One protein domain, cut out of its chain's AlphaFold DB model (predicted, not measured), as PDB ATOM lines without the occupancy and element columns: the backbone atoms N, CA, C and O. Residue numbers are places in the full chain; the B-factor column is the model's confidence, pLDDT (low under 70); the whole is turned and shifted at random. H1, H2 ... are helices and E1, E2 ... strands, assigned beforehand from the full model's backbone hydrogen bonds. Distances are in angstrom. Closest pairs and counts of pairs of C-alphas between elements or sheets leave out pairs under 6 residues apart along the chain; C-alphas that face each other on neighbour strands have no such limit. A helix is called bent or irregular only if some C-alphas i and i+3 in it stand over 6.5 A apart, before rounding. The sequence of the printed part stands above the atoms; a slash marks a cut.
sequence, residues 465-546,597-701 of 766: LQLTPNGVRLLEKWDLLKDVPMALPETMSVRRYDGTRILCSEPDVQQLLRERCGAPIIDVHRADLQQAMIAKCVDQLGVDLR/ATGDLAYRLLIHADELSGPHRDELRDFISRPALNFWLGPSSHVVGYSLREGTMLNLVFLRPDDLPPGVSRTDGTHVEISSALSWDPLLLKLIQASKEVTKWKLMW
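Overview. This is residues 465 to 546 and 597 to 701 of the 766 residues of a protein of Colletotrichum trifolii (UniProt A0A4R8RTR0). Picture a twisted wall of eight strands, with the helical hairpin H5 and H6 over one face and H4 close to the ends of E5, E8 and E7. On the other side of the wall sits a looser group: the small two-strand sheet E1 and E4, which meets the wall at E7, with H1 and H2 beyond it and the long H3 reaching away. You have 187 residues printed, with six named helices and ten named strands in the order E1 H1 E2 E3 H2 E4 H3 E5 H4 E6 E7 E8 E9 H5 H6 E10. The large sheet is mixed, in the order E3, E2, E6, E7, E8, E5, E10, E9; the small one is antiparallel, and the class is mixed, helices and strands. The whole is compact, with a radius of gyration of the C-alphas of 17.9 A and spans of 51 by 43 by 32 A.

Along the chain. Find C-alpha 465 at (221.077, 251.464, 276.925), where strand E1, residues 465 to 467, begins. Read on through helix H1, 469 to 477, to strands E2, 491 to 496, and E3, 502 to 506. Helix H2, 509 to 517, and strand E4, 522 to 525, follow. Helix H3 starts at C-alpha 526, at (218.095, 252.086, 272.862), and runs 20.7 A to 540; it is neither bent nor irregular, but only just: C-alphas 537 and 540 are 6.0 A apart. After the cut comes E5, 597 to 608, 31.4 A long, which bends by 60 degrees at residue 600. Next are helix H4, 617 to 624, and strands E6, 628 to 634, E7, 637 to 644 and 23.2 A, and E8, 649 to 657 and 27.0 A. Strand E9 is 666 to 668, helix H5 671 to 677 and helix H6 682 to 689. E10, 693 to 701, spans 25.1 A and ends at C-alpha 701, (238.035, 243.850, 270.832).

Arrangement. Start in the large sheet with E6, E7 and E8, a meander, each strand the antiparallel neighbour of the one before. N 632 and O 639 are 2.8 A apart across E6 and E7, and N 640 and O 653 2.8 A across E7 and E8. E8 and E5 are antiparallel, with N 603 and O 654 at 2.8 A. E5 and E10 are antiparallel, with N 602 and O 697 at 2.8 A, and E9 is the edge strand beyond, with N 667 and O 696 at 2.9 A. Toward the other edge, E2 is parallel to E6, with N 495 and O 631 at 2.7 A, and forms a hairpin with E3, where N 494 and O 504 are 2.8 A apart. H5 and H6 lie on the same face, at heights over the sheet of 8.6 A and 9.4 A. They touch, C-alphas 675 and 685 being closest at 6.1 A, at a shallow tilt of 26 degrees, opposite ways. H4 is on the sheet at a height of 10.4 A; it is close to H6 but not clearly touching, with C-alphas 620 and 687 closest at 7.1 A. H2 only grazes the sheet, with residues 509 to 512. H1 and H2 only just touch, with 3 pairs of C-alphas within 8 A, the closest being 469 and 517 at 6.3 A. E1 and E4 are antiparallel, with N 467 and O 522 at 2.8 A; the closest C-alphas of E4 and E7 are 523 and 644, 5.7 A apart. H1 and H3 are not on the large sheet. Every O i to N i+4 pair is within hydrogen-bond range in H2, H3, H4, H5 and H6, and 4 of 5 are in H1.

Size, cuts and confidence. The two C-alphas farthest apart, those of Thr 500 and Gly 542, are 54.4 A apart. Residues 547 to 596 are not printed, and C-alphas 546 and 597 stand 31.9 A apart across this cut. The link from H1 to E2, 13 residues, is long. The mean pLDDT of the printed part is 85.9; residues 483, 485, 527, 645 and 692 to 693 are under 70.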
ATOM      1  N   LEU A 465     219.779 250.746 277.002       70.94
ATOM      2  CA  LEU A 465     221.077 251.464 276.925       70.94
ATOM      3  C   LEU A 465     221.306 252.447 278.121       70.94
ATOM      4  O   LEU A 465     220.344 252.921 278.715       70.94
ATOM      5  N   GLN A 466     222.566 252.818 278.406       84.06
ATOM      6  CA  GLN A 466     222.982 253.894 279.335       84.06
ATOM      7  C   GLN A 466     223.732 255.034 278.605       84.06
ATOM      8  O   GLN A 466     224.481 254.771 277.661       84.06
ATOM      9  N   LEU A 467     223.574 256.285 279.059       88.88
ATOM     10  CA  LEU A 467     224.223 257.493 278.524       88.88
ATOM     11  C   LEU A 467     224.846 258.358 279.636       88.88
ATOM     12  O   LEU A 467     224.183 258.737 280.598       88.88
ATOM     13  N   THR A 468     226.119 258.722 279.474       92.19
ATOM     14  CA  THR A 468     226.919 259.488 280.445       92.19
ATOM     15  C   THR A 468     227.006 260.981 280.079       92.19
ATOM     16  O   THR A 468     226.749 261.335 278.926       92.19
ATOM     17  N   PRO A 469     227.388 261.886 281.012       94.25
ATOM     18  CA  PRO A 469     227.295 263.341 280.814       94.25
ATOM     19  C   PRO A 469     227.924 263.903 279.529       94.25
ATOM     20  O   PRO A 469     227.442 264.900 278.998       94.25
ATOM     21  N   ASN A 470     228.980 263.283 279.002       94.19
ATOM     22  CA  ASN A 470     229.583 263.650 277.719       94.19
ATOM     23  C   ASN A 470     228.639 263.403 276.527       94.19
ATOM     24  O   ASN A 470     228.383 264.333 275.763       94.19
ATOM     25  N   GLY A 471     228.056 262.205 276.411       93.38
ATOM     26  CA  GLY A 471     227.050 261.900 275.388       93.38
ATOM     27  C   GLY A 471     225.755 262.693 275.593       93.38
ATOM     28  O   GLY A 471     225.200 263.245 274.643       93.38
ATOM     29  N   VAL A 472     225.313 262.839 276.846       94.06
ATOM     30  CA  VAL A 472     224.104 263.597 277.203       94.06
ATOM     31  C   VAL A 472     224.199 265.065 276.775       94.06
ATOM     32  O   VAL A 472     223.273 265.551 276.133       94.06
ATOM     33  N   ARG A 473     225.329 265.753 277.006       94.56
ATOM     34  CA  ARG A 473     225.528 267.155 276.569       94.56
ATOM     35  C   ARG A 473     225.374 267.359 275.067       94.56
ATOM     36  O   ARG A 473     225.001 268.448 274.633       94.56
ATOM     37  N   LEU A 474     225.698 266.346 274.269       95.00
ATOM     38  CA  LEU A 474     225.524 266.387 272.820       95.00
ATOM     39  C   LEU A 474     224.042 266.242 272.462       95.00
ATOM     40  O   LEU A 474     223.516 267.058 271.710       95.00
ATOM     41  N   LEU A 475     223.347 265.282 273.075       94.06
ATOM     42  CA  LEU A 475     221.919 265.030 272.860       94.06
ATOM     43  C   LEU A 475     221.018 266.174 273.375       94.06
ATOM     44  O   LEU A 475     220.034 266.513 272.717       94.06
ATOM     45  N   GLU A 476     221.372 266.819 274.495       92.94
ATOM     46  CA  GLU A 476     220.752 268.067 274.973       92.94
ATOM     47  C   GLU A 476     220.953 269.197 273.949       92.94
ATOM     48  O   GLU A 476     219.994 269.835 273.520       92.94
ATOM     49  N   LYS A 477     222.193 269.409 273.485       92.50
ATOM     50  CA  LYS A 477     222.538 270.448 272.496       92.50
ATOM     51  C   LYS A 477     221.905 270.216 271.116       92.50
ATOM     52  O   LYS A 477     221.744 271.167 270.352       92.50
ATOM     53  N   TRP A 478     221.568 268.974 270.783       91.50
ATOM     54  CA  TRP A 478     220.879 268.597 269.549       91.50
ATOM     55  C   TRP A 478     219.347 268.582 269.678       91.50
ATOM     56  O   TRP A 478     218.673 268.353 268.673       91.50
ATOM     57  N   ASP A 479     218.796 268.869 270.865       91.00
ATOM     58  CA  ASP A 479     217.356 268.812 271.164       91.00
ATOM     59  C   ASP A 479     216.752 267.444 270.783       91.00
ATOM     60  O   ASP A 479     215.845 267.339 269.956       91.00
ATOM     61  N   LEU A 480     217.362 266.378 271.323       89.38
ATOM     62  CA  LEU A 480     217.011 264.971 271.067       89.38
ATOM     63  C   LEU A 480     216.386 264.246 272.266       89.38
ATOM     64  O   LEU A 480     215.782 263.195 272.084       89.38
ATOM     65  N   LEU A 481     216.555 264.764 273.486       84.56
ATOM     66  CA  LEU A 481     216.143 264.066 274.714       84.56
ATOM     67  C   LEU A 481     214.699 264.345 275.141       84.56
ATOM     68  O   LEU A 481     214.147 263.592 275.935       84.56
ATOM     69  N   LYS A 482     214.096 265.418 274.622       79.06
ATOM     70  CA  LYS A 482     212.821 265.982 275.086       79.06
ATOM     71  C   LYS A 482     211.670 264.970 275.163       79.06
ATOM     72  O   LYS A 482     210.894 265.011 276.110       79.06
ATOM     73  N   ASP A 483     211.585 264.078 274.177       69.19
ATOM     74  CA  ASP A 483     210.473 263.139 273.995       69.19
ATOM     75  C   ASP A 483     210.913 261.658 274.153       69.19
ATOM     76  O   ASP A 483     210.194 260.738 273.756       69.19
ATOM     77  N   VAL A 484     212.103 261.409 274.726       74.56
ATOM     78  CA  VAL A 484     212.678 260.063 274.940       74.56
ATOM     79  C   VAL A 484     212.428 259.599 276.385       74.56
ATOM     80  O   VAL A 484     212.980 260.204 277.302       74.56
ATOM     81  N   PRO A 485     211.673 258.506 276.626       69.69
ATOM     82  CA  PRO A 485     211.477 257.966 277.973       69.69
ATOM     83  C   PRO A 485     212.806 257.517 278.597       69.69
ATOM     84  O   PRO A 485     213.513 256.670 278.036       69.69
ATOM     85  N   MET A 486     213.139 258.074 279.761       81.88
ATOM     86  CA  MET A 486     214.446 257.912 280.403       81.88
ATOM     87  C   MET A 486     214.318 257.738 281.916       81.88
ATOM     88  O   MET A 486     213.485 258.371 282.554       81.88
ATOM     89  N   ALA A 487     215.165 256.904 282.508       84.69
ATOM     90  CA  ALA A 487     215.400 256.927 283.945       84.69
ATOM     91  C   ALA A 487     216.568 257.881 284.258       84.69
ATOM     92  O   ALA A 487     217.540 257.964 283.503       84.69
ATOM     93  N   LEU A 488     216.465 258.599 285.375       89.62
ATOM     94  CA  LEU A 488     217.490 259.496 285.915       89.62
ATOM     95  C   LEU A 488     217.986 258.894 287.237       89.62
ATOM     96  O   LEU A 488     217.318 259.091 288.248       89.62
ATOM     97  N   PRO A 489     219.097 258.133 287.255       89.00
ATOM     98  CA  PRO A 489     219.590 257.502 288.475       89.00
ATOM     99  C   PRO A 489     219.827 258.506 289.599       89.00
ATOM    100  O   PRO A 489     220.625 259.419 289.429       89.00
ATOM    101  N   GLU A 490     219.162 258.342 290.738       91.12
ATOM    102  CA  GLU A 490     219.318 259.186 291.927       91.12
ATOM    103  C   GLU A 490     220.673 258.920 292.598       91.12
ATOM    104  O   GLU A 490     221.403 259.838 292.973       91.12
ATOM    105  N   THR A 491     221.041 257.639 292.689       91.69
ATOM    106  CA  THR A 491     222.225 257.167 293.414       91.69
ATOM    107  C   THR A 491     223.152 256.332 292.536       91.69
ATOM    108  O   THR A 491     222.732 255.707 291.557       91.69
ATOM    109  N   MET A 492     224.429 256.276 292.919       92.50
ATOM    110  CA  MET A 492     225.407 255.344 292.361       92.50
ATOM    111  C   MET A 492     226.123 254.592 293.488       92.50
ATOM    112  O   MET A 492     226.933 255.171 294.208       92.50
ATOM    113  N   SER A 493     225.842 253.296 293.632       92.75
ATOM    114  CA  SER A 493     226.377 252.426 294.686       92.75
ATOM    115  C   SER A 493     227.323 251.357 294.137       92.75
ATOM    116  O   SER A 493     226.939 250.520 293.321       92.75
ATOM    117  N   VAL A 494     228.540 251.307 294.680       92.12
ATOM    118  CA  VAL A 494     229.479 250.191 294.510       92.12
ATOM    119  C   VAL A 494     229.351 249.256 295.710       92.12
ATOM    120  O   VAL A 494     229.662 249.622 296.843       92.12
ATOM    121  N   ARG A 495     228.886 248.037 295.463       91.44
ATOM    122  CA  ARG A 495     228.607 246.971 296.425       91.44
ATOM    123  C   ARG A 495     229.754 245.961 296.433       91.44
ATOM    124  O   ARG A 495     230.304 245.594 295.391       91.44
ATOM    125  N   ARG A 496     230.120 245.497 297.626       87.62
ATOM    126  CA  ARG A 496     230.946 244.297 297.805       87.62
ATOM    127  C   ARG A 496     230.160 243.092 297.292       87.62
ATOM    128  O   ARG A 496     228.947 243.077 297.465       87.62
ATOM    129  N   TYR A 497     230.848 242.105 296.709       79.62
ATOM    130  CA  TYR A 497     230.208 240.904 296.166       79.62
ATOM    131  C   TYR A 497     229.179 240.296 297.121       79.62
ATOM    132  O   TYR A 497     228.011 240.269 296.791       79.62
ATOM    133  N   ASP A 498     229.559 239.921 298.340       79.38
ATOM    134  CA  ASP A 498     228.675 239.252 299.309       79.38
ATOM    135  C   ASP A 498     227.475 240.077 299.844       79.38
ATOM    136  O   ASP A 498     226.845 239.684 300.826       79.38
ATOM    137  N   GLY A 499     227.163 241.240 299.263       76.44
ATOM    138  CA  GLY A 499     226.043 242.110 299.635       76.44
ATOM    139  C   GLY A 499     226.169 242.783 301.008       76.44
ATOM    140  O   GLY A 499     225.467 243.754 301.288       76.44
ATOM    141  N   THR A 500     227.099 242.330 301.857       81.06
ATOM    142  CA  THR A 500     227.234 242.745 303.266       81.06
ATOM    143  C   THR A 500     227.592 244.216 303.453       81.06
ATOM    144  O   THR A 500     227.411 244.768 304.539       81.06
ATOM    145  N   ARG A 501     228.145 244.860 302.416       85.88
ATOM    146  CA  ARG A 501     228.657 246.227 302.495       85.88
ATOM    147  C   ARG A 501     228.584 246.958 301.159       85.88
ATOM    148  O   ARG A 501     229.146 246.518 300.157       85.88
ATOM    149  N   ILE A 502     228.023 248.163 301.196       89.25
ATOM    150  CA  ILE A 502     228.274 249.186 300.179       89.25
ATOM    151  C   ILE A 502     229.692 249.739 300.423       89.25
ATOM    152  O   ILE A 502     230.017 250.209 301.514       89.25
ATOM    153  N   LEU A 503     230.571 249.586 299.433       90.75
ATOM    154  CA  LEU A 503     231.979 249.992 299.476       90.75
ATOM    155  C   LEU A 503     232.139 251.493 299.224       90.75
ATOM    156  O   LEU A 503     232.955 252.138 299.877       90.75
ATOM    157  N   CYS A 504     231.340 252.028 298.302       91.38
ATOM    158  CA  CYS A 504     231.224 253.446 297.987       91.38
ATOM    159  C   CYS A 504     229.779 253.733 297.562       91.38
ATOM    160  O   CYS A 504     229.159 252.884 296.920       91.38
ATOM    161  N   SER A 505     229.241 254.904 297.896       90.44
ATOM    162  CA  SER A 505     227.965 255.367 297.352       90.44
ATOM    163  C   SER A 505     227.994 256.870 297.163       90.44
ATOM    164  O   SER A 505     228.374 257.584 298.087       90.44
ATOM    165  N   GLU A 506     227.532 257.326 296.007       93.12
ATOM    166  CA  GLU A 506     227.121 258.708 295.793       93.12
ATOM    167  C   GLU A 506     225.592 258.782 295.966       93.12
ATOM    168  O   GLU A 506     224.882 258.133 295.186       93.12
ATOM    169  N   PRO A 507     225.070 259.455 297.013       87.12
ATOM    170  CA  PRO A 507     223.632 259.594 297.246       87.12
ATOM    171  C   PRO A 507     222.931 260.648 296.374       87.12
ATOM    172  O   PRO A 507     221.709 260.589 296.300       87.12
ATOM    173  N   ASP A 508     223.648 261.574 295.725       91.06
ATOM    174  CA  ASP A 508     223.070 262.434 294.678       91.06
ATOM    175  C   ASP A 508     224.014 262.514 293.469       91.06
ATOM    176  O   ASP A 508     224.803 263.449 293.279       91.06
ATOM    177  N   VAL A 509     223.947 261.479 292.627       91.19
ATOM    178  CA  VAL A 509     224.812 261.394 291.444       91.19
ATOM    179  C   VAL A 509     224.410 262.420 290.375       91.19
ATOM    180  O   VAL A 509     225.240 262.809 289.554       91.19
ATOM    181  N   GLN A 510     223.172 262.924 290.409       93.06
ATOM    182  CA  GLN A 510     222.687 263.925 289.460       93.06
ATOM    183  C   GLN A 510     223.221 265.318 289.786       93.06
ATOM    184  O   GLN A 510     223.716 265.992 288.881       93.06
ATOM    185  N   GLN A 511     223.190 265.742 291.053       91.62
ATOM    186  CA  GLN A 511     223.838 266.980 291.483       91.62
ATOM    187  C   GLN A 511     225.347 266.897 291.229       91.62
ATOM    188  O   GLN A 511     225.892 267.782 290.565       91.62
ATOM    189  N   LEU A 512     226.011 265.809 291.645       92.31
ATOM    190  CA  LEU A 512     227.457 265.646 291.467       92.31
ATOM    191  C   LEU A 512     227.888 265.779 289.995       92.31
ATOM    192  O   LEU A 512     228.864 266.471 289.692       92.31
ATOM    193  N   LEU A 513     227.188 265.115 289.070       92.06
ATOM    194  CA  LEU A 513     227.540 265.140 287.647       92.06
ATOM    195  C   LEU A 513     227.127 266.448 286.960       92.06
ATOM    196  O   LEU A 513     227.867 266.934 286.100       92.06
ATOM    197  N   ARG A 514     226.033 267.094 287.379       91.00
ATOM    198  CA  ARG A 514     225.693 268.445 286.901       91.00
ATOM    199  C   ARG A 514     226.725 269.480 287.353       91.00
ATOM    200  O   ARG A 514     227.140 270.289 286.530       91.00
ATOM    201  N   GLU A 515     227.213 269.413 288.590       92.06
ATOM    202  CA  GLU A 515     228.262 270.313 289.095       92.06
ATOM    203  C   GLU A 515     229.636 270.057 288.455       92.06
ATOM    204  O   GLU A 515     230.317 271.002 288.055       92.06
ATOM    205  N   ARG A 516     230.061 268.791 288.332       91.88
ATOM    206  CA  ARG A 516     231.401 268.443 287.815       91.88
ATOM    207  C   ARG A 516     231.500 268.412 286.294       91.88
ATOM    208  O   ARG A 516     232.547 268.743 285.743       91.88
ATOM    209  N   CYS A 517     230.448 267.954 285.622       89.50
ATOM    210  CA  CYS A 517     230.456 267.643 284.192       89.50
ATOM    211  C   CYS A 517     229.450 268.479 283.389       89.50
ATOM    212  O   CYS A 517     229.520 268.470 282.160       89.50
ATOM    213  N   GLY A 518     228.556 269.228 284.043       89.94
ATOM    214  CA  GLY A 518     227.582 270.111 283.397       89.94
ATOM    215  C   GLY A 518     226.325 269.422 282.860       89.94
ATOM    216  O   GLY A 518     225.568 270.075 282.152       89.94
ATOM    217  N   ALA A 519     226.113 268.132 283.147       92.81
ATOM    218  CA  ALA A 519     224.985 267.344 282.636       92.81
ATOM    219  C   ALA A 519     224.704 266.091 283.487       92.81
ATOM    220  O   ALA A 519     225.590 265.653 284.226       92.81
ATOM    221  N   PRO A 520     223.490 265.512 283.392       93.12
ATOM    222  CA  PRO A 520     223.115 264.304 284.121       93.12
ATOM    223  C   PRO A 520     223.711 263.026 283.512       93.12
ATOM    224  O   PRO A 520     224.231 263.021 282.394       93.12
ATOM    225  N   ILE A 521     223.564 261.922 284.243       91.12
ATOM    226  CA  ILE A 521     223.611 260.557 283.699       91.12
ATOM    227  C   ILE A 521     222.170 260.078 283.491       91.12
ATOM    228  O   ILE A 521     221.325 260.327 284.354       91.12
ATOM    229  N   ILE A 522     221.870 259.442 282.357       91.81
ATOM    230  CA  ILE A 522     220.517 258.958 282.033       91.81
ATOM    231  C   ILE A 522     220.564 257.545 281.461       91.81
ATOM    232  O   ILE A 522     221.482 257.186 280.724       91.81
ATOM    233  N   ASP A 523     219.526 256.768 281.737       88.12
ATOM    234  CA  ASP A 523     219.343 255.431 281.184       88.12
ATOM    235  C   ASP A 523     218.110 255.414 280.278       88.12
ATOM    236  O   ASP A 523     217.020 255.841 280.664       88.12
ATOM    237  N   VAL A 524     218.271 254.941 279.042       79.75
ATOM    238  CA  VAL A 524     217.271 255.070 277.970       79.75
ATOM    239  C   VAL A 524     217.036 253.744 277.267       79.75
ATOM    240  O   VAL A 524     217.927 252.907 277.120       79.75
ATOM    241  N   HIS A 525     215.831 253.537 276.748       74.75
ATOM    242  CA  HIS A 525     215.608 252.407 275.855       74.75
ATOM    243  C   HIS A 525     216.295 252.686 274.498       74.75
ATOM    244  O   HIS A 525     216.000 253.699 273.862       74.75
ATOM    245  N   ARG A 526     217.222 251.824 274.035       74.00
ATOM    246  CA  ARG A 526     218.095 252.086 272.862       74.00
ATOM    247  C   ARG A 526     217.278 252.436 271.625       74.00
ATOM    248  O   ARG A 526     217.585 253.405 270.937       74.00
ATOM    249  N   ALA A 527     216.238 251.648 271.361       61.31
ATOM    250  CA  ALA A 527     215.377 251.851 270.204       61.31
ATOM    251  C   ALA A 527     214.676 253.218 270.242       61.31
ATOM    252  O   ALA A 527     214.420 253.796 269.194       61.31
ATOM    253  N   ASP A 528     214.395 253.752 271.429       71.19
ATOM    254  CA  ASP A 528     213.570 254.946 271.592       71.19
ATOM    255  C   ASP A 528     214.440 256.207 271.386       71.19
ATOM    256  O   ASP A 528     214.035 257.121 270.668       71.19
ATOM    257  N   LEU A 529     215.702 256.180 271.845       80.12
ATOM    258  CA  LEU A 529     216.743 257.137 271.434       80.12
ATOM    259  C   LEU A 529     216.994 257.098 269.913       80.12
ATOM    260  O   LEU A 529     217.071 258.141 269.267       80.12
ATOM    261  N   GLN A 530     217.112 255.901 269.324       81.94
ATOM    262  CA  GLN A 530     217.365 255.761 267.883       81.94
ATOM    263  C   GLN A 530     216.220 256.327 267.030       81.94
ATOM    264  O   GLN A 530     216.490 256.927 265.992       81.94
ATOM    265  N   GLN A 531     214.960 256.200 267.463       75.00
ATOM    266  CA  GLN A 531     213.825 256.827 266.774       75.00
ATOM    267  C   GLN A 531     213.910 258.363 266.810       75.00
ATOM    268  O   GLN A 531     213.730 258.991 265.768       75.00
ATOM    269  N   ALA A 532     214.265 258.964 267.953       82.19
ATOM    270  CA  ALA A 532     214.470 260.414 268.056       82.19
ATOM    271  C   ALA A 532     215.611 260.906 267.141       82.19
ATOM    272  O   ALA A 532     215.453 261.895 266.423       82.19
ATOM    273  N   MET A 533     216.735 260.178 267.094       88.19
ATOM    274  CA  MET A 533     217.852 260.486 266.188       88.19
ATOM    275  C   MET A 533     217.453 260.380 264.708       88.19
ATOM    276  O   MET A 533     217.806 261.257 263.921       88.19
ATOM    277  N   ILE A 534     216.695 259.347 264.321       85.19
ATOM    278  CA  ILE A 534     216.213 259.178 262.940       85.19
ATOM    279  C   ILE A 534     215.276 260.326 262.546       85.19
ATOM    280  O   ILE A 534     215.472 260.905 261.480       85.19
ATOM    281  N   ALA A 535     214.321 260.695 263.405       80.62
ATOM    282  CA  ALA A 535     213.413 261.814 263.151       80.62
ATOM    283  C   ALA A 535     214.174 263.143 262.990       80.62
ATOM    284  O   ALA A 535     213.916 263.913 262.067       80.62
ATOM    285  N   LYS A 536     215.192 263.395 263.823       88.38
ATOM    286  CA  LYS A 536     216.056 264.579 263.681       88.38
ATOM    287  C   LYS A 536     216.794 264.595 262.341       88.38
ATOM    288  O   LYS A 536     216.769 265.603 261.637       88.38
ATOM    289  N   CYS A 537     217.439 263.487 261.980       90.06
ATOM    290  CA  CYS A 537     218.237 263.390 260.762       90.06
ATOM    291  C   CYS A 537     217.386 263.494 259.489       90.06
ATOM    292  O   CYS A 537     217.724 264.267 258.596       90.06
ATOM    293  N   VAL A 538     216.285 262.746 259.402       87.31
ATOM    294  CA  VAL A 538     215.442 262.705 258.198       87.31
ATOM    295  C   VAL A 538     214.542 263.941 258.122       87.31
ATOM    296  O   VAL A 538     214.597 264.674 257.136       87.31
ATOM    297  N   ASP A 539     213.771 264.218 259.176       84.62
ATOM    298  CA  ASP A 539     212.644 265.157 259.109       84.62
ATOM    299  C   ASP A 539     213.059 266.622 259.354       84.62
ATOM    300  O   ASP A 539     212.338 267.536 258.956       84.62
ATOM    301  N   GLN A 540     214.213 266.867 259.996       88.12
ATOM    302  CA  GLN A 540     214.711 268.224 260.304       88.12
ATOM    303  C   GLN A 540     216.035 268.584 259.610       88.12
ATOM    304  O   GLN A 540     216.286 269.765 259.378       88.12
ATOM    305  N   LEU A 541     216.888 267.601 259.287       90.69
ATOM    306  CA  LEU A 541     218.213 267.831 258.685       90.69
ATOM    307  C   LEU A 541     218.335 267.355 257.224       90.69
ATOM    308  O   LEU A 541     219.346 267.640 256.585       90.69
ATOM    309  N   GLY A 542     217.320 266.677 256.674       91.12
ATOM    310  CA  GLY A 542     217.276 266.281 255.260       91.12
ATOM    311  C   GLY A 542     218.235 265.147 254.872       91.12
ATOM    312  O   GLY A 542     218.682 265.089 253.726       91.12
ATOM    313  N   VAL A 543     218.580 264.260 255.809       93.38
ATOM    314  CA  VAL A 543     219.466 263.110 255.564       93.38
ATOM    315  C   VAL A 543     218.729 262.000 254.804       93.38
ATOM    316  O   VAL A 543     217.721 261.473 255.276       93.38
ATOM    317  N   ASP A 544     219.272 261.594 253.654       92.62
ATOM    318  CA  ASP A 544     218.803 260.444 252.868       92.62
ATOM    319  C   ASP A 544     219.192 259.117 253.551       92.62
ATOM    320  O   ASP A 544     220.330 258.651 253.457       92.62
ATOM    321  N   LEU A 545     218.244 258.522 254.284       86.88
ATOM    322  CA  LEU A 545     218.433 257.271 255.022       86.88
ATOM    323  C   LEU A 545     218.061 256.048 254.171       86.88
ATOM    324  O   LEU A 545     216.890 255.662 254.089       86.88
ATOM    325  N   ARG A 546     219.078 255.384 253.617       84.62
ATOM    326  CA  ARG A 546     218.941 254.133 252.855       84.62
ATOM    327  C   ARG A 546     219.245 252.924 253.739       84.62
ATOM    328  O   ARG A 546     220.314 252.841 254.336       84.62
ATOM    329  N   ALA A 597     238.928 237.781 270.781       90.19
ATOM    330  CA  ALA A 597     238.291 237.551 272.077       90.19
ATOM    331  C   ALA A 597     239.165 238.115 273.209       90.19
ATOM    332  O   ALA A 597     240.373 237.888 273.246       90.19
ATOM    333  N   THR A 598     238.553 238.840 274.143       92.50
ATOM    334  CA  THR A 598     239.246 239.405 275.320       92.50
ATOM    335  C   THR A 598     239.628 238.350 276.360       92.50
ATOM    336  O   THR A 598     240.555 238.566 277.134       92.50
ATOM    337  N   GLY A 599     238.916 237.217 276.378       92.12
ATOM    338  CA  GLY A 599     238.908 236.263 277.489       92.12
ATOM    339  C   GLY A 599     237.758 236.484 278.482       92.12
ATOM    340  O   GLY A 599     237.573 235.655 279.367       92.12
ATOM    341  N   ASP A 600     236.957 237.540 278.302       93.25
ATOM    342  CA  ASP A 600     235.751 237.826 279.081       93.25
ATOM    343  C   ASP A 600     234.461 237.533 278.293       93.25
ATOM    344  O   ASP A 600     234.403 237.584 277.061       93.25
ATOM    345  N   LEU A 601     233.393 237.266 279.037       92.12
ATOM    346  CA  LEU A 601     232.063 236.885 278.582       92.12
ATOM    347  C   LEU A 601     231.019 237.722 279.324       92.12
ATOM    348  O   LEU A 601     230.985 237.770 280.556       92.12
ATOM    349  N   ALA A 602     230.158 238.377 278.550       90.62
ATOM    350  CA  ALA A 602     229.051 239.172 279.043       90.62
ATOM    351  C   ALA A 602     227.754 238.370 279.054       90.62
ATOM    352  O   ALA A 602     227.457 237.657 278.102       90.62
ATOM    353  N   TYR A 603     226.961 238.560 280.100       91.06
ATOM    354  CA  TYR A 603     225.574 238.132 280.224       91.06
ATOM    355  C   TYR A 603     224.695 239.385 280.350       91.06
ATOM    356  O   TYR A 603     225.066 240.312 281.072       91.06
ATOM    357  N   ARG A 604     223.521 239.421 279.710       84.94
ATOM    358  CA  ARG A 604     222.477 240.435 279.951       84.94
ATOM    359  C   ARG A 604     221.199 239.780 280.441       84.94
ATOM    360  O   ARG A 604     220.769 238.783 279.868       84.94
ATOM    361  N   LEU A 605     220.600 240.409 281.448       87.56
ATOM    362  CA  LEU A 605     219.296 240.086 281.999       87.56
ATOM    363  C   LEU A 605     218.408 241.337 281.916       87.56
ATOM    364  O   LEU A 605     218.882 242.452 282.157       87.56
ATOM    365  N   LEU A 606     217.123 241.146 281.630       80.38
ATOM    366  CA  LEU A 606     216.096 242.183 281.747       80.38
ATOM    367  C   LEU A 606     215.063 241.755 282.793       80.38
ATOM    368  O   LEU A 606     214.657 240.591 282.841       80.38
ATOM    369  N   ILE A 607     214.678 242.698 283.652       85.81
ATOM    370  CA  ILE A 607     213.720 242.508 284.747       85.81
ATOM    371  C   ILE A 607     212.708 243.648 284.674       85.81
ATOM    372  O   ILE A 607     213.080 244.808 284.506       85.81
ATOM    373  N   HIS A 608     211.430 243.318 284.785       81.38
ATOM    374  CA  HIS A 608     210.310 244.246 284.668       81.38
ATOM    375  C   HIS A 608     209.643 244.374 286.049       81.38
ATOM    376  O   HIS A 608     209.390 243.362 286.703       81.38
ATOM    377  N   ALA A 609     209.435 245.595 286.547       79.88
ATOM    378  CA  ALA A 609     209.069 245.861 287.947       79.88
ATOM    379  C   ALA A 609     207.594 245.549 288.271       79.88
ATOM    380  O   ALA A 609     207.245 245.174 289.393       79.88
ATOM    381  N   ASP A 610     206.730 245.694 287.274       74.75
ATOM    382  CA  ASP A 610     205.330 245.272 287.236       74.75
ATOM    383  C   ASP A 610     205.189 243.739 287.236       74.75
ATOM    384  O   ASP A 610     204.355 243.181 287.961       74.75
ATOM    385  N   GLU A 611     206.071 243.063 286.501       73.81
ATOM    386  CA  GLU A 611     206.115 241.607 286.326       73.81
ATOM    387  C   GLU A 611     206.651 240.827 287.541       73.81
ATOM    388  O   GLU A 611     206.570 239.599 287.578       73.81
ATOM    389  N   LEU A 612     207.172 241.511 288.564       78.12
ATOM    390  CA  LEU A 612     207.745 240.864 289.745       78.12
ATOM    391  C   LEU A 612     206.726 239.989 290.503       78.12
ATOM    392  O   LEU A 612     205.553 240.343 290.698       78.12
ATOM    393  N   SER A 613     207.212 238.852 290.994       74.75
ATOM    394  CA  SER A 613     206.478 237.842 291.766       74.75
ATOM    395  C   SER A 613     207.328 237.339 292.951       74.75
ATOM    396  O   SER A 613     208.405 237.869 293.233       74.75
ATOM    397  N   GLY A 614     206.829 236.353 293.698       79.38
ATOM    398  CA  GLY A 614     207.529 235.746 294.831       79.38
ATOM    399  C   GLY A 614     207.610 236.609 296.104       79.38
ATOM    400  O   GLY A 614     207.132 237.744 296.144       79.38
ATOM    401  N   PRO A 615     208.239 236.083 297.175       78.81
ATOM    402  CA  PRO A 615     208.310 236.736 298.490       78.81
ATOM    403  C   PRO A 615     209.184 237.999 298.512       78.81
ATOM    404  O   PRO A 615     209.160 238.744 299.486       78.81
ATOM    405  N   HIS A 616     209.947 238.244 297.445       84.38
ATOM    406  CA  HIS A 616     210.790 239.427 297.277       84.38
ATOM    407  C   HIS A 616     210.183 240.460 296.320       84.38
ATOM    408  O   HIS A 616     210.837 241.457 296.034       84.38
ATOM    409  N   ARG A 617     208.940 240.269 295.846       86.31
ATOM    410  CA  ARG A 617     208.271 241.172 294.894       86.31
ATOM    411  C   ARG A 617     208.369 242.640 295.297       86.31
ATOM    412  O   ARG A 617     208.772 243.463 294.485       86.31
ATOM    413  N   ASP A 618     207.976 242.965 296.525       88.00
ATOM    414  CA  ASP A 618     207.928 244.353 296.987       88.00
ATOM    415  C   ASP A 618     209.335 244.920 297.214       88.00
ATOM    416  O   ASP A 618     209.612 246.027 296.776       88.00
ATOM    417  N   GLU A 619     210.251 244.125 297.782       91.88
ATOM    418  CA  GLU A 619     211.677 244.463 297.936       91.88
ATOM    419  C   GLU A 619     212.341 244.794 296.587       91.88
ATOM    420  O   GLU A 619     213.039 245.798 296.461       91.88
ATOM    421  N   LEU A 620     212.103 243.961 295.569       91.06
ATOM    422  CA  LEU A 620     212.641 244.149 294.226       91.06
ATOM    423  C   LEU A 620     211.951 245.297 293.482       91.06
ATOM    424  O   LEU A 620     212.626 246.051 292.787       91.06
ATOM    425  N   ARG A 621     210.632 245.475 293.627       90.25
ATOM    426  CA  ARG A 621     209.913 246.564 292.953       90.25
ATOM    427  C   ARG A 621     210.370 247.910 293.494       90.25
ATOM    428  O   ARG A 621     210.719 248.774 292.700       90.25
ATOM    429  N   ASP A 622     210.448 248.047 294.815       89.50
ATOM    430  CA  ASP A 622     210.957 249.243 295.487       89.50
ATOM    431  C   ASP A 622     212.438 249.521 295.184       89.50
ATOM    432  O   ASP A 622     212.876 250.663 295.325       89.50
ATOM    433  N   PHE A 623     213.210 248.507 294.776       90.00
ATOM    434  CA  PHE A 623     214.586 248.661 294.300       90.00
ATOM    435  C   PHE A 623     214.657 249.137 292.839       90.00
ATOM    436  O   PHE A 623     215.480 249.990 292.527       90.00
ATOM    437  N   ILE A 624     213.806 248.624 291.943       89.38
ATOM    438  CA  ILE A 624     213.816 249.000 290.514       89.38
ATOM    439  C   ILE A 624     213.153 250.369 290.283       89.38
ATOM    440  O   ILE A 624     213.661 251.170 289.492       89.38
ATOM    441  N   SER A 625     212.076 250.667 291.024       86.00
ATOM    442  CA  SER A 625     211.311 251.921 290.945       86.00
ATOM    443  C   SER A 625     212.022 253.134 291.549       86.00
ATOM    444  O   SER A 625     211.456 254.224 291.572       86.00
ATOM    445  N   ARG A 626     213.243 252.953 292.062       89.06
ATOM    446  CA  ARG A 626     214.155 254.018 292.487       89.06
ATOM    447  C   ARG A 626     215.365 253.963 291.555       89.06
ATOM    448  O   ARG A 626     216.261 253.155 291.800       89.06
ATOM    449  N   PRO A 627     215.380 254.737 290.454       88.69
ATOM    450  CA  PRO A 627     216.479 254.726 289.498       88.69
ATOM    451  C   PRO A 627     217.843 254.822 290.188       88.69
ATOM    452  O   PRO A 627     218.120 255.779 290.906       88.69
ATOM    453  N   ALA A 628     218.704 253.826 289.988       90.62
ATOM    454  CA  ALA A 628     219.985 253.748 290.682       90.62
ATOM    455  C   ALA A 628     221.011 252.927 289.896       90.62
ATOM    456  O   ALA A 628     220.697 251.857 289.368       90.62
ATOM    457  N   LEU A 629     222.261 253.389 289.888       91.75
ATOM    458  CA  LEU A 629     223.384 252.647 289.323       91.75
ATOM    459  C   LEU A 629     224.004 251.754 290.392       91.75
ATOM    460  O   LEU A 629     224.482 252.231 291.419       91.75
ATOM    461  N   ASN A 630     224.007 250.448 290.152       92.25
ATOM    462  CA  ASN A 630     224.456 249.453 291.114       92.25
ATOM    463  C   ASN A 630     225.579 248.605 290.513       92.25
ATOM    464  O   ASN A 630     225.376 247.913 289.520       92.25
ATOM    465  N   PHE A 631     226.756 248.636 291.134       92.81
ATOM    466  CA  PHE A 631     227.941 247.896 290.698       92.81
ATOM    467  C   PHE A 631     228.330 246.873 291.766       92.81
ATOM    468  O   PHE A 631     228.704 247.272 292.862       92.81
ATOM    469  N   TRP A 632     228.292 245.575 291.478       92.75
ATOM    470  CA  TRP A 632     228.733 244.522 292.403       92.75
ATOM    471  C   TRP A 632     230.104 243.991 291.989       92.75
ATOM    472  O   TRP A 632     230.234 243.431 290.903       92.75
ATOM    473  N   LEU A 633     231.122 244.142 292.841       91.81
ATOM    474  CA  LEU A 633     232.505 243.754 292.530       91.81
ATOM    475  C   LEU A 633     232.816 242.328 293.011       91.81
ATOM    476  O   LEU A 633     233.183 242.138 294.172       91.81
ATOM    477  N   GLY A 634     232.637 241.358 292.109       88.75
ATOM    478  CA  GLY A 634     232.707 239.906 292.312       88.75
ATOM    479  C   GLY A 634     234.113 239.283 292.297       88.75
ATOM    480  O   GLY A 634     235.065 239.872 291.777       88.75
ATOM    481  N   PRO A 635     234.278 238.046 292.808       86.44
ATOM    482  CA  PRO A 635     235.468 237.238 292.547       86.44
ATOM    483  C   PRO A 635     235.560 236.934 291.045       86.44
ATOM    484  O   PRO A 635     234.650 236.323 290.482       86.44
ATOM    485  N   SER A 636     236.632 237.393 290.390       87.56
ATOM    486  CA  SER A 636     236.842 237.278 288.933       87.56
ATOM    487  C   SER A 636     235.617 237.679 288.093       87.56
ATOM    488  O   SER A 636     235.331 237.052 287.079       87.56
ATOM    489  N   SER A 637     234.833 238.659 288.541       90.69
ATOM    490  CA  SER A 637     233.570 239.029 287.895       90.69
ATOM    491  C   SER A 637     233.038 240.369 288.397       90.69
ATOM    492  O   SER A 637     233.497 240.884 289.413       90.69
ATOM    493  N   HIS A 638     232.048 240.943 287.718       91.88
ATOM    494  CA  HIS A 638     231.226 242.011 288.295       91.88
ATOM    495  C   HIS A 638     229.840 242.074 287.647       91.88
ATOM    496  O   HIS A 638     229.626 241.532 286.563       91.88
ATOM    497  N   VAL A 639     228.906 242.758 288.308       93.31
ATOM    498  CA  VAL A 639     227.571 243.053 287.767       93.31
ATOM    499  C   VAL A 639     227.329 244.556 287.760       93.31
ATOM    500  O   VAL A 639     227.679 245.234 288.724       93.31
ATOM    501  N   VAL A 640     226.706 245.061 286.698       92.06
ATOM    502  CA  VAL A 640     226.188 246.429 286.582       92.06
ATOM    503  C   VAL A 640     224.672 246.360 286.422       92.06
ATOM    504  O   VAL A 640     224.189 245.717 285.494       92.06
ATOM    505  N   GLY A 641     223.924 247.011 287.309       91.50
ATOM    506  CA  GLY A 641     222.470 247.143 287.250       91.50
ATOM    507  C   GLY A 641     222.049 248.599 287.156       91.50
ATOM    508  O   GLY A 641     222.526 249.419 287.940       91.50
ATOM    509  N   TYR A 642     221.167 248.905 286.209       90.75
ATOM    510  CA  TYR A 642     220.629 250.245 285.995       90.75
ATOM    511  C   TYR A 642     219.172 250.191 285.527       90.75
ATOM    512  O   TYR A 642     218.759 249.240 284.853       90.75
ATOM    513  N   SER A 643     218.378 251.183 285.931       87.44
ATOM    514  CA  SER A 643     216.942 251.229 285.638       87.44
ATOM    515  C   SER A 643     216.675 251.750 284.226       87.44
ATOM    516  O   SER A 643     217.479 252.460 283.643       87.44
ATOM    517  N   LEU A 644     215.526 251.409 283.658       78.25
ATOM    518  CA  LEU A 644     215.057 251.843 282.345       78.25
ATOM    519  C   LEU A 644     213.602 252.308 282.465       78.25
ATOM    520  O   LEU A 644     212.906 251.916 283.403       78.25
ATOM    521  N   ARG A 645     213.149 253.133 281.507       68.75
ATOM    522  CA  ARG A 645     211.764 253.643 281.414       68.75
ATOM    523  C   ARG A 645     211.231 254.138 282.768       68.75
ATOM    524  O   ARG A 645     210.309 253.555 283.327       68.75
ATOM    525  N   GLU A 646     211.858 255.181 283.312       76.38
ATOM    526  CA  GLU A 646     211.389 255.865 284.534       76.38
ATOM    527  C   GLU A 646     211.287 254.954 285.784       76.38
ATOM    528  O   GLU A 646     210.612 255.287 286.751       76.38
ATOM    529  N   GLY A 647     211.993 253.813 285.797       77.44
ATOM    530  CA  GLY A 647     211.999 252.872 286.924       77.44
ATOM    531  C   GLY A 647     210.994 251.719 286.811       77.44
ATOM    532  O   GLY A 647     210.809 250.987 287.779       77.44
ATOM    533  N   THR A 648     210.360 251.502 285.653       77.75
ATOM    534  CA  THR A 648     209.507 250.312 285.440       77.75
ATOM    535  C   THR A 648     210.294 249.058 285.048       77.75
ATOM    536  O   THR A 648     209.739 247.964 285.020       77.75
ATOM    537  N   MET A 649     211.593 249.181 284.765       80.06
ATOM    538  CA  MET A 649     212.438 248.102 284.245       80.06
ATOM    539  C   MET A 649     213.873 248.228 284.786       80.06
ATOM    540  O   MET A 649     214.337 249.334 285.049       80.06
ATOM    541  N   LEU A 650     214.596 247.114 284.923       87.94
ATOM    542  CA  LEU A 650     216.023 247.050 285.263       87.94
ATOM    543  C   LEU A 650     216.771 246.216 284.217       87.94
ATOM    544  O   LEU A 650     216.367 245.099 283.890       87.94
ATOM    545  N   ASN A 651     217.899 246.732 283.732       88.06
ATOM    546  CA  ASN A 651     218.862 245.978 282.940       88.06
ATOM    547  C   ASN A 651     220.060 245.610 283.824       88.06
ATOM    548  O   ASN A 651     220.754 246.499 284.323       88.06
ATOM    549  N   LEU A 652     220.360 244.314 283.938       90.88
ATOM    550  CA  LEU A 652     221.612 243.824 284.520       90.88
ATOM    551  C   LEU A 652     222.568 243.358 283.417       90.88
ATOM    552  O   LEU A 652     222.167 242.679 282.471       90.88
ATOM    553  N   VAL A 653     223.850 243.683 283.571       90.19
ATOM    554  CA  VAL A 653     224.960 243.116 282.797       90.19
ATOM    555  C   VAL A 653     225.935 242.456 283.764       90.19
ATOM    556  O   VAL A 653     226.431 243.115 284.670       90.19
ATOM    557  N   PHE A 654     226.219 241.173 283.571       92.44
ATOM    558  CA  PHE A 654     227.158 240.392 284.378       92.44
ATOM    559  C   PHE A 654     228.356 239.985 283.519       92.44
ATOM    560  O   PHE A 654     228.174 239.359 282.476       92.44
ATOM    561  N   LEU A 655     229.570 240.343 283.941       93.06
ATOM    562  CA  LEU A 655     230.814 239.997 283.250       93.06
ATOM    563  C   LEU A 655     231.639 239.004 284.078       93.06
ATOM    564  O   LEU A 655     231.790 239.173 285.291       93.06
ATOM    565  N   ARG A 656     232.196 237.993 283.406       93.00
ATOM    566  CA  ARG A 656     233.069 236.941 283.962       93.00
ATOM    567  C   ARG A 656     234.007 236.386 282.878       93.00
ATOM    568  O   ARG A 656     233.708 236.586 281.704       93.00
ATOM    569  N   PRO A 657     235.061 235.625 283.225       93.56
ATOM    570  CA  PRO A 657     235.842 234.856 282.266       93.56
ATOM    571  C   PRO A 657     234.992 233.973 281.350       93.56
ATOM    572  O   PRO A 657     233.984 233.385 281.770       93.56
ATOM    573  N   ASP A 658     235.453 233.891 280.107       91.12
ATOM    574  CA  ASP A 658     234.844 233.186 278.990       91.12
ATOM    575  C   ASP A 658     234.884 231.660 279.143       91.12
ATOM    576  O   ASP A 658     235.926 231.061 279.406       91.12
ATOM    577  N   ASP A 659     233.718 231.041 278.954       88.06
ATOM    578  CA  ASP A 659     233.506 229.593 278.931       88.06
ATOM    579  C   ASP A 659     232.833 229.097 277.637       88.06
ATOM    580  O   ASP A 659     232.567 227.899 277.501       88.06
ATOM    581  N   LEU A 660     232.585 229.978 276.655       85.25
ATOM    582  CA  LEU A 660     231.929 229.581 275.410       85.25
ATOM    583  C   LEU A 660     232.904 228.843 274.468       85.25
ATOM    584  O   LEU A 660     234.062 229.260 274.323       85.25
ATOM    585  N   PRO A 661     232.444 227.794 273.752       81.81
ATOM    586  CA  PRO A 661     233.290 227.010 272.854       81.81
ATOM    587  C   PRO A 661     234.024 227.832 271.776       81.81
ATOM    588  O   PRO A 661     233.551 228.898 271.364       81.81
ATOM    589  N   PRO A 662     235.157 227.329 271.247       75.94
ATOM    590  CA  PRO A 662     235.794 227.897 270.061       75.94
ATOM    591  C   PRO A 662     234.798 228.045 268.901       75.94
ATOM    592  O   PRO A 662     234.026 227.134 268.619       75.94
ATOM    593  N   GLY A 663     234.810 229.203 268.237       71.38
ATOM    594  CA  GLY A 663     233.886 229.535 267.145       71.38
ATOM    595  C   GLY A 663     232.521 230.101 267.572       71.38
ATOM    596  O   GLY A 663     231.837 230.678 266.733       71.38
ATOM    597  N   VAL A 664     232.133 230.019 268.851       72.88
ATOM    598  CA  VAL A 664     230.874 230.602 269.354       72.88
ATOM    599  C   VAL A 664     231.137 231.998 269.921       72.88
ATOM    600  O   VAL A 664     231.819 232.135 270.930       72.88
ATOM    601  N   SER A 665     230.593 233.050 269.303       72.12
ATOM    602  CA  SER A 665     230.717 234.434 269.800       72.12
ATOM    603  C   SER A 665     229.527 234.894 270.652       72.12
ATOM    604  O   SER A 665     229.693 235.759 271.510       72.12
ATOM    605  N   ARG A 666     228.337 234.311 270.457       70.69
ATOM    606  CA  ARG A 666     227.102 234.592 271.206       70.69
ATOM    607  C   ARG A 666     226.216 233.347 271.259       70.69
ATOM    608  O   ARG A 666     226.201 232.569 270.312       70.69
ATOM    609  N   THR A 667     225.490 233.179 272.359       71.19
ATOM    610  CA  THR A 667     224.462 232.148 272.569       71.19
ATOM    611  C   THR A 667     223.518 232.590 273.701       71.19
ATOM    612  O   THR A 667     223.710 233.651 274.301       71.19
ATOM    613  N   ASP A 668     222.509 231.791 274.020       75.88
ATOM    614  CA  ASP A 668     221.663 232.021 275.191       75.88
ATOM    615  C   ASP A 668     222.353 231.501 276.466       75.88
ATOM    616  O   ASP A 668     223.135 230.546 276.442       75.88
ATOM    617  N   GLY A 669     222.135 232.192 277.583       76.88
ATOM    618  CA  GLY A 669     222.637 231.817 278.905       76.88
ATOM    619  C   GLY A 669     221.534 231.202 279.756       76.88
ATOM    620  O   GLY A 669     220.354 231.306 279.435       76.88
ATOM    621  N   THR A 670     221.904 230.565 280.864       76.38
ATOM    622  CA  THR A 670     220.925 229.962 281.782       76.38
ATOM    623  C   THR A 670     220.989 230.585 283.168       76.38
ATOM    624  O   THR A 670     222.067 230.906 283.673       76.38
ATOM    625  N   HIS A 671     219.835 230.682 283.832       80.75
ATOM    626  CA  HIS A 671     219.720 231.130 285.223       80.75
ATOM    627  C   HIS A 671     220.596 230.326 286.181       80.75
ATOM    628  O   HIS A 671     221.083 230.884 287.157       80.75
ATOM    629  N   VAL A 672     220.844 229.044 285.896       80.94
ATOM    630  CA  VAL A 672     221.709 228.172 286.707       80.94
ATOM    631  C   VAL A 672     223.178 228.602 286.621       80.94
ATOM    632  O   VAL A 672     223.839 228.708 287.654       80.94
ATOM    633  N   GLU A 673     223.691 228.905 285.424       82.56
ATOM    634  CA  GLU A 673     225.075 229.372 285.234       82.56
ATOM    635  C   GLU A 673     225.335 230.686 285.980       82.56
ATOM    636  O   GLU A 673     226.348 230.818 286.674       82.56
ATOM    637  N   ILE A 674     224.408 231.643 285.870       85.50
ATOM    638  CA  ILE A 674     224.541 232.948 286.525       85.50
ATOM    639  C   ILE A 674     224.237 232.883 288.025       85.50
ATOM    640  O   ILE A 674     224.983 233.477 288.792       85.50
ATOM    641  N   SER A 675     223.241 232.112 288.479       85.88
ATOM    642  CA  SER A 675     222.961 231.937 289.916       85.88
ATOM    643  C   SER A 675     224.101 231.223 290.633       85.88
ATOM    644  O   SER A 675     224.399 231.551 291.773       85.88
ATOM    645  N   SER A 676     224.768 230.271 289.972       84.88
ATOM    646  CA  SER A 676     225.971 229.623 290.503       84.88
ATOM    647  C   SER A 676     227.126 230.624 290.623       84.88
ATOM    648  O   SER A 676     227.706 230.789 291.699       84.88
ATOM    649  N   ALA A 677     227.411 231.367 289.549       83.56
ATOM    650  CA  ALA A 677     228.524 232.314 289.503       83.56
ATOM    651  C   ALA A 677     228.306 233.600 290.331       83.56
ATOM    652  O   ALA A 677     229.286 234.242 290.708       83.56
ATOM    653  N   LEU A 678     227.051 233.949 290.638       85.06
ATOM    654  CA  LEU A 678     226.622 235.095 291.456       85.06
ATOM    655  C   LEU A 678     225.983 234.671 292.791       85.06
ATOM    656  O   LEU A 678     225.343 235.485 293.454       85.06
ATOM    657  N   SER A 679     226.196 233.420 293.218       80.62
ATOM    658  CA  SER A 679     225.633 232.797 294.438       80.62
ATOM    659  C   SER A 679     225.978 233.494 295.761       80.62
ATOM    660  O   SER A 679     225.546 233.069 296.831       80.62
ATOM    661  N   TRP A 680     226.772 234.558 295.692       83.50
ATOM    662  CA  TRP A 680     227.307 235.301 296.813       83.50
ATOM    663  C   TRP A 680     226.476 236.527 297.229       83.50
ATOM    664  O   TRP A 680     226.518 236.862 298.408       83.50
ATOM    665  N   ASP A 681     225.715 237.177 296.335       87.75
ATOM    666  CA  ASP A 681     224.885 238.345 296.698       87.75
ATOM    667  C   ASP A 681     223.398 237.946 296.801       87.75
ATOM    668  O   ASP A 681     222.799 237.538 295.799       87.75
ATOM    669  N   PRO A 682     222.757 238.090 297.977       87.12
ATOM    670  CA  PRO A 682     221.350 237.734 298.143       87.12
ATOM    671  C   PRO A 682     220.363 238.579 297.324       87.12
ATOM    672  O   PRO A 682     219.250 238.117 297.092       87.12
ATOM    673  N   LEU A 683     220.715 239.799 296.909       88.88
ATOM    674  CA  LEU A 683     219.872 240.661 296.074       88.88
ATOM    675  C   LEU A 683     220.053 240.341 294.585       88.88
ATOM    676  O   LEU A 683     219.051 240.246 293.877       88.88
ATOM    677  N   LEU A 684     221.278 240.085 294.110       89.75
ATOM    678  CA  LEU A 684     221.491 239.574 292.751       89.75
ATOM    679  C   LEU A 684     220.789 238.237 292.556       89.75
ATOM    680  O   LEU A 684     220.125 238.080 291.543       89.75
ATOM    681  N   LEU A 685     220.864 237.304 293.510       89.38
ATOM    682  CA  LEU A 685     220.142 236.031 293.408       89.38
ATOM    683  C   LEU A 685     218.631 236.230 293.215       89.38
ATOM    684  O   LEU A 685     218.050 235.613 292.325       89.38
ATOM    685  N   LYS A 686     218.009 237.143 293.973       90.50
ATOM    686  CA  LYS A 686     216.589 237.501 293.809       90.50
ATOM    687  C   LYS A 686     216.307 238.137 292.445       90.50
ATOM    688  O   LYS A 686     215.339 237.769 291.792       90.50
ATOM    689  N   LEU A 687     217.150 239.073 292.006       89.50
ATOM    690  CA  LEU A 687     217.020 239.742 290.707       89.50
ATOM    691  C   LEU A 687     217.195 238.759 289.536       89.50
ATOM    692  O   LEU A 687     216.429 238.800 288.581       89.50
ATOM    693  N   ILE A 688     218.151 237.835 289.631       87.94
ATOM    694  CA  ILE A 688     218.376 236.745 288.674       87.94
ATOM    695  C   ILE A 688     217.134 235.852 288.593       87.94
ATOM    696  O   ILE A 688     216.635 235.608 287.496       87.94
ATOM    697  N   GLN A 689     216.604 235.413 289.738       84.75
ATOM    698  CA  GLN A 689     215.386 234.596 289.826       84.75
ATOM    699  C   GLN A 689     214.143 235.327 289.296       84.75
ATOM    700  O   GLN A 689     213.219 234.683 288.812       84.75
ATOM    701  N   ALA A 690     214.131 236.661 289.361       84.50
ATOM    702  CA  ALA A 690     213.081 237.505 288.797       84.50
ATOM    703  C   ALA A 690     213.296 237.898 287.320       84.50
ATOM    704  O   ALA A 690     212.416 238.519 286.723       84.50
ATOM    705  N   SER A 691     214.442 237.567 286.718       79.44
ATOM    706  CA  SER A 691     214.687 237.793 285.291       79.44
ATOM    707  C   SER A 691     214.129 236.643 284.457       79.44
ATOM    708  O   SER A 691     214.078 235.503 284.916       79.44
ATOM    709  N   LYS A 692     213.750 236.918 283.208       68.06
ATOM    710  CA  LYS A 692     213.199 235.899 282.295       68.06
ATOM    711  C   LYS A 692     214.169 235.478 281.206       68.06
ATOM    712  O   LYS A 692     214.345 234.292 280.956       68.06
ATOM    713  N   GLU A 693     214.798 236.459 280.574       65.25
ATOM    714  CA  GLU A 693     215.743 236.253 279.483       65.25
ATOM    715  C   GLU A 693     217.173 236.448 279.984       65.25
ATOM    716  O   GLU A 693     217.478 237.432 280.663       65.25
ATOM    717  N   VAL A 694     218.057 235.526 279.603       76.00
ATOM    718  CA  VAL A 694     219.494 235.594 279.871       76.00
ATOM    719  C   VAL A 694     220.220 235.341 278.553       76.00
ATOM    720  O   VAL A 694     220.215 234.230 278.038       76.00
ATOM    721  N   THR A 695     220.867 236.361 277.994       73.81
ATOM    722  CA  THR A 695     221.661 236.227 276.752       73.81
ATOM    723  C   THR A 695     223.143 236.388 277.058       73.81
ATOM    724  O   THR A 695     223.483 237.221 277.899       73.81
ATOM    725  N   LYS A 696     224.035 235.626 276.401       87.75
ATOM    726  CA  LYS A 696     225.484 235.686 276.666       87.75
ATOM    727  C   LYS A 696     226.366 235.775 275.417       87.75
ATOM    728  O   LYS A 696     226.121 235.112 274.412       87.75
ATOM    729  N   TRP A 697     227.405 236.604 275.457       85.56
ATOM    730  CA  TRP A 697     228.312 236.822 274.325       85.56
ATOM    731  C   TRP A 697     229.740 237.148 274.761       85.56
ATOM    732  O   TRP A 697     229.962 237.831 275.762       85.56
ATOM    733  N   LYS A 698     230.721 236.679 273.985       91.88
ATOM    734  CA  LYS A 698     232.134 237.003 274.201       91.88
ATOM    735  C   LYS A 698     232.332 238.505 274.092       91.88
ATOM    736  O   LYS A 698     231.852 239.137 273.148       91.88
ATOM    737  N   LEU A 699     233.076 239.078 275.030       88.75
ATOM    738  CA  LEU A 699     233.601 240.419 274.860       88.75
ATOM    739  C   LEU A 699     234.753 240.350 273.860       88.75
ATOM    740  O   LEU A 699     235.749 239.653 274.063       88.75
ATOM    741  N   MET A 700     234.579 241.060 272.754       89.88
ATOM    742  CA  MET A 700     235.498 241.089 271.626       89.88
ATOM    743  C   MET A 700     236.079 242.498 271.505       89.88
ATOM    744  O   MET A 700     235.366 243.479 271.706       89.88
ATOM    745  N   TRP A 701     237.354 242.595 271.149       89.12
ATOM    746  CA  TRP A 701     238.035 243.850 270.832       89.12
ATOM    747  C   TRP A 701     238.687 243.744 269.450       89.12
ATOM    748  O   TRP A 701     238.691 242.677 268.833       89.12
TER     749      TRP A 701